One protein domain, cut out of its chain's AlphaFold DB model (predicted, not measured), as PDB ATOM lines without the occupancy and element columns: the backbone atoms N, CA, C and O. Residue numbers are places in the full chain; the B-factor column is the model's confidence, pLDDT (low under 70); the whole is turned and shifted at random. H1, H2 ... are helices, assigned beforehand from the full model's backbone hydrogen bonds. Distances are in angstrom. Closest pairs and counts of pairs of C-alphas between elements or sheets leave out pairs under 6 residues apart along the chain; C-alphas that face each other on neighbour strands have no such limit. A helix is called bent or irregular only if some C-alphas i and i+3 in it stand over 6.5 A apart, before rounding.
ATOM      1  N   ILE A  90      16.607   4.888 -61.413       67.94
ATOM      2  CA  ILE A  90      18.035   4.730 -61.706       67.94
ATOM      3  C   ILE A  90      18.510   3.291 -61.442       67.94
ATOM      4  O   ILE A  90      19.188   2.709 -62.285       67.94
ATOM      5  N   ASP A  91      18.107   2.677 -60.326       67.50
ATOM      6  CA  ASP A  91      18.469   1.289 -59.992       67.50
ATOM      7  C   ASP A  91      17.813   0.263 -60.930       67.50
ATOM      8  O   ASP A  91      18.377  -0.803 -61.200       67.50
ATOM      9  N   GLN A  92      16.605   0.569 -61.418       70.50
ATOM     10  CA  GLN A  92      15.906  -0.248 -62.413       70.50
ATOM     11  C   GLN A  92      16.665  -0.249 -63.740       70.50
ATOM     12  O   GLN A  92      16.940  -1.321 -64.277       70.50
ATOM     13  N   LEU A  93      17.068   0.936 -64.215       67.56
ATOM     14  CA  LEU A  93      17.858   1.087 -65.434       67.56
ATOM     15  C   LEU A  93      19.232   0.409 -65.304       67.56
ATOM     16  O   LEU A  93      19.623  -0.360 -66.178       67.56
ATOM     17  N   ALA A  94      19.934   0.617 -64.188       65.69
ATOM     18  CA  ALA A  94      21.247   0.018 -63.946       65.69
ATOM     19  C   ALA A  94      21.207  -1.522 -63.917       65.69
ATOM     20  O   ALA A  94      22.109  -2.172 -64.444       65.69
ATOM     21  N   SER A  95      20.143  -2.115 -63.356       64.12
ATOM     22  CA  SER A  95      19.967  -3.576 -63.314       64.12
ATOM     23  C   SER A  95      19.790  -4.200 -64.708       64.12
ATOM     24  O   SER A  95      20.144  -5.361 -64.892       64.12
ATOM     25  N   ALA A  96      19.227  -3.458 -65.668       67.44
ATOM     26  CA  ALA A  96      18.950  -3.942 -67.024       67.44
ATOM     27  C   ALA A  96      20.179  -3.897 -67.949       67.44
ATOM     28  O   ALA A  96      20.209  -4.601 -68.954       67.44
ATOM     29  N   ILE A  97      21.189  -3.086 -67.614       71.25
ATOM     30  CA  ILE A  97      22.386  -2.893 -68.444       71.25
ATOM     31  C   ILE A  97      23.450  -3.963 -68.153       71.25
ATOM     32  O   ILE A  97      24.125  -4.403 -69.081       71.25
ATOM     33  N   ASN A  98      23.623  -4.396 -66.893       64.19
ATOM     34  CA  ASN A  98      24.498  -5.529 -66.561       64.19
ATOM     35  C   ASN A  98      24.326  -6.011 -65.099       64.19
ATOM     36  O   ASN A  98      24.532  -5.215 -64.175       64.19
ATOM     37  N   PRO A  99      24.033  -7.298 -64.831       57.97
ATOM     38  CA  PRO A  99      23.846  -7.801 -63.464       57.97
ATOM     39  C   PRO A  99      25.127  -7.753 -62.605       57.97
ATOM     40  O   PRO A  99      25.038  -7.536 -61.394       57.97
ATOM     41  N   GLU A 100      26.319  -7.861 -63.203       56.75
ATOM     42  CA  GLU A 100      27.604  -7.766 -62.482       56.75
ATOM     43  C   GLU A 100      27.922  -6.343 -61.993       56.75
ATOM     44  O   GLU A 100      28.503  -6.153 -60.918       56.75
ATOM     45  N   VAL A 101      27.466  -5.320 -62.728       56.25
ATOM     46  CA  VAL A 101      27.649  -3.908 -62.357       56.25
ATOM     47  C   VAL A 101      26.889  -3.584 -61.073       56.25
ATOM     48  O   VAL A 101      27.365  -2.773 -60.286       56.25
ATOM     49  N   SER A 102      25.766  -4.254 -60.787       57.56
ATOM     50  CA  SER A 102      25.002  -4.024 -59.553       57.56
ATOM     51  C   SER A 102      25.763  -4.454 -58.293       57.56
ATOM     52  O   SER A 102      25.706  -3.749 -57.284       57.56
ATOM     53  N   MET A 103      26.479  -5.581 -58.336       57.75
ATOM     54  CA  MET A 103      27.281  -6.064 -57.203       57.75
ATOM     55  C   MET A 103      28.542  -5.207 -57.041       57.75
ATOM     56  O   MET A 103      28.832  -4.734 -55.943       57.75
ATOM     57  N   ALA A 104      29.238  -4.914 -58.144       57.22
ATOM     58  CA  ALA A 104      30.431  -4.071 -58.138       57.22
ATOM     59  C   ALA A 104      30.133  -2.616 -57.728       57.22
ATOM     60  O   ALA A 104      30.908  -2.020 -56.980       57.22
ATOM     61  N   ALA A 105      29.003  -2.044 -58.156       59.75
ATOM     62  CA  ALA A 105      28.566  -0.708 -57.751       59.75
ATOM     63  C   ALA A 105      28.222  -0.653 -56.259       59.75
ATOM     64  O   ALA A 105      28.603   0.306 -55.589       59.75
ATOM     65  N   LYS A 106      27.586  -1.698 -55.711       59.94
ATOM     66  CA  LYS A 106      27.282  -1.787 -54.276       59.94
ATOM     67  C   LYS A 106      28.554  -1.890 -53.429       59.94
ATOM     68  O   LYS A 106      28.668  -1.189 -52.427       59.94
ATOM     69  N   THR A 107      29.539  -2.675 -53.871       62.44
ATOM     70  CA  THR A 107      30.864  -2.758 -53.231       62.44
ATOM     71  C   THR A 107      31.616  -1.429 -53.319       62.44
ATOM     72  O   THR A 107      32.171  -0.971 -52.323       62.44
ATOM     73  N   ARG A 108      31.588  -0.751 -54.474       63.03
ATOM     74  CA  ARG A 108      32.198   0.582 -54.635       63.03
ATOM     75  C   ARG A 108      31.538   1.626 -53.731       63.03
ATOM     76  O   ARG A 108      32.250   2.360 -53.058       63.03
ATOM     77  N   GLN A 109      30.206   1.669 -53.658       66.19
ATOM     78  CA  GLN A 109      29.491   2.591 -52.767       66.19
ATOM     79  C   GLN A 109      29.790   2.322 -51.287       66.19
ATOM     80  O   GLN A 109      30.030   3.269 -50.542       66.19
ATOM     81  N   HIS A 110      29.833   1.053 -50.872       65.50
ATOM     82  CA  HIS A 110      30.211   0.670 -49.511       65.50
ATOM     83  C   HIS A 110      31.631   1.144 -49.162       65.50
ATOM     84  O   HIS A 110      31.841   1.765 -48.121       65.50
ATOM     85  N   ASN A 111      32.583   0.934 -50.074       71.06
ATOM     86  CA  ASN A 111      33.982   1.309 -49.876       71.06
ATOM     87  C   ASN A 111      34.211   2.828 -49.855       71.06
ATOM     88  O   ASN A 111      35.165   3.274 -49.229       71.06
ATOM     89  N   LEU A 112      33.359   3.625 -50.512       74.75
ATOM     90  CA  LEU A 112      33.399   5.089 -50.408       74.75
ATOM     91  C   LEU A 112      32.681   5.620 -49.158       74.75
ATOM     92  O   LEU A 112      33.128   6.601 -48.573       74.75
ATOM     93  N   TYR A 113      31.572   5.006 -48.743       78.56
ATOM     94  CA  TYR A 113      30.779   5.501 -47.614       78.56
ATOM     95  C   TYR A 113      31.480   5.302 -46.264       78.56
ATOM     96  O   TYR A 113      31.449   6.201 -45.425       78.56
ATOM     97  N   ASP A 114      32.135   4.157 -46.066       83.38
ATOM     98  CA  ASP A 114      32.826   3.822 -44.818       83.38
ATOM     99  C   ASP A 114      33.913   4.849 -44.406       83.38
ATOM    100  O   ASP A 114      33.830   5.381 -43.293       83.38
ATOM    101  N   PRO A 115      34.880   5.236 -45.267       84.69
ATOM    102  CA  PRO A 115      35.889   6.231 -44.900       84.69
ATOM    103  C   PRO A 115      35.284   7.618 -44.649       84.69
ATOM    104  O   PRO A 115      35.644   8.266 -43.670       84.69
ATOM    105  N   ILE A 116      34.308   8.045 -45.460       85.25
ATOM    106  CA  ILE A 116      33.631   9.342 -45.285       85.25
ATOM    107  C   ILE A 116      32.865   9.379 -43.957       85.25
ATOM    108  O   ILE A 116      32.846  10.396 -43.263       85.25
ATOM    109  N   SER A 117      32.216   8.276 -43.584       81.38
ATOM    110  CA  SER A 117      31.500   8.183 -42.313       81.38
ATOM    111  C   SER A 117      32.456   8.263 -41.121       81.38
ATOM    112  O   SER A 117      32.144   8.945 -40.147       81.38
ATOM    113  N   LYS A 118      33.615   7.599 -41.201       88.44
ATOM    114  CA  LYS A 118      34.664   7.640 -40.168       88.44
ATOM    115  C   LYS A 118      35.277   9.032 -40.017       88.44
ATOM    116  O   LYS A 118      35.506   9.487 -38.901       88.44
ATOM    117  N   GLU A 119      35.503   9.729 -41.126       89.06
ATOM    118  CA  GLU A 119      36.009  11.102 -41.105       89.06
ATOM    119  C   GLU A 119      35.011  12.051 -40.429       89.06
ATOM    120  O   GLU A 119      35.382  12.848 -39.566       89.06
ATOM    121  N   LYS A 120      33.718  11.910 -40.743       88.12
ATOM    122  CA  LYS A 120      32.657  12.707 -40.116       88.12
ATOM    123  C   LYS A 120      32.535  12.452 -38.616       88.12
ATOM    124  O   LYS A 120      32.383  13.411 -37.863       88.12
ATOM    125  N   THR A 121      32.614  11.202 -38.159       86.50
ATOM    126  CA  THR A 121      32.574  10.907 -36.716       86.50
ATOM    127  C   THR A 121      33.814  11.426 -35.997       86.50
ATOM    128  O   THR A 121      33.690  11.993 -34.914       86.50
ATOM    129  N   HIS A 122      34.992  11.317 -36.614       88.12
ATOM    130  CA  HIS A 122      36.229  11.871 -36.067       88.12
ATOM    131  C   HIS A 122      36.168  13.400 -35.930       88.12
ATOM    132  O   HIS A 122      36.514  13.937 -34.878       88.12
ATOM    133  N   ALA A 123      35.653  14.101 -36.946       90.19
ATOM    134  CA  ALA A 123      35.462  15.551 -36.900       90.19
ATOM    135  C   ALA A 123      34.504  15.978 -35.775       90.19
ATOM    136  O   ALA A 123      34.780  16.940 -35.059       90.19
ATOM    137  N   VAL A 124      33.407  15.239 -35.575       88.62
ATOM    138  CA  VAL A 124      32.457  15.491 -34.479       88.62
ATOM    139  C   VAL A 124      33.102  15.249 -33.116       88.62
ATOM    140  O   VAL A 124      32.990  16.101 -32.241       88.62
ATOM    141  N   HIS A 125      33.809  14.131 -32.923       87.69
ATOM    142  CA  HIS A 125      34.500  13.853 -31.659       87.69
ATOM    143  C   HIS A 125      35.545  14.923 -31.329       87.69
ATOM    144  O   HIS A 125      35.626  15.360 -30.185       87.69
ATOM    145  N   HIS A 126      36.302  15.381 -32.327       87.94
ATOM    146  CA  HIS A 126      37.284  16.444 -32.149       87.94
ATOM    147  C   HIS A 126      36.633  17.789 -31.785       87.94
ATOM    148  O   HIS A 126      37.166  18.522 -30.958       87.94
ATOM    149  N   TYR A 127      35.469  18.106 -32.362       86.31
ATOM    150  CA  TYR A 127      34.699  19.299 -31.998       86.31
ATOM    151  C   TYR A 127      34.148  19.223 -30.568       86.31
ATOM    152  O   TYR A 127      34.268  20.187 -29.825       86.31
ATOM    153  N   CYS A 128      33.589  18.081 -30.165       86.38
ATOM    154  CA  CYS A 128      33.026  17.895 -28.823       86.38
ATOM    155  C   CYS A 128      34.083  17.798 -27.707       86.38
ATOM    156  O   CYS A 128      33.724  17.846 -26.535       86.38
ATOM    157  N   ALA A 129      35.358  17.606 -28.057       80.19
ATOM    158  CA  ALA A 129      36.479  17.550 -27.119       80.19
ATOM    159  C   ALA A 129      37.159  18.919 -26.883       80.19
ATOM    160  O   ALA A 129      38.136  18.979 -26.136       80.19
ATOM    161  N   ARG A 130      36.671  19.993 -27.524       60.03
ATOM    162  CA  ARG A 130      37.011  21.394 -27.218       60.03
ATOM    163  C   ARG A 130      35.975  22.009 -26.290       60.03
ATOM    164  O   ARG A 130      36.399  22.852 -25.473       60.03
TER     165      ARG A 130
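Overview. This is residues 90 to 130 of the 130 residues of an uncharacterized protein of Brassica oleracea var. oleracea (UniProt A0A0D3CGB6). A short helix, H1, folds back at one end of a long, nearly straight helix, H2, making a hook shape; residues 106 to 130, of which 106 to 128 belong to H2, stick out free as the shaft. The 41 printed residues, with two named helices in the order H1, H2 and no named strand, are all helix in class. The whole is extended, with a radius of gyration of the C-alphas of 16.1 A, and spans 51 by 15 by 6 A.

Along the chain. H1, residues 90 to 97, begins at C-alpha 90 (18.035, 4.730, -61.706) and is 11.1 A long from first to last C-alpha. H2, residues 99 to 128, measures 44.1 A and ends at C-alpha 128 (33.026, 17.895, -28.823). H2 is neither bent nor irregular, but only just: C-alphas 112 and 115 are 6.2 A apart.

Arrangement. H1 and H2 touch only at the corner by their tight link, H2 with residues 101 to 102 alone. Their closest C-alphas, those of Ser 95 and Ser 102, are 6.3 A apart. They run opposite ways at a shallow tilt of 34 degrees, only just short of steep. Each O i to N i+4 pair in H1 is within hydrogen-bond range; in H2, 23 of 26 are.

Size, cuts and confidence. The outline is a rod, and the two C-alphas farthest apart, those of Ala 96 and Arg 130, are 50.5 A apart. The printed part has no cut. Mean pLDDT of the printed part is 73.0; residues 90 to 91, 93 to 96, 98 to 110 and 130 are under 70.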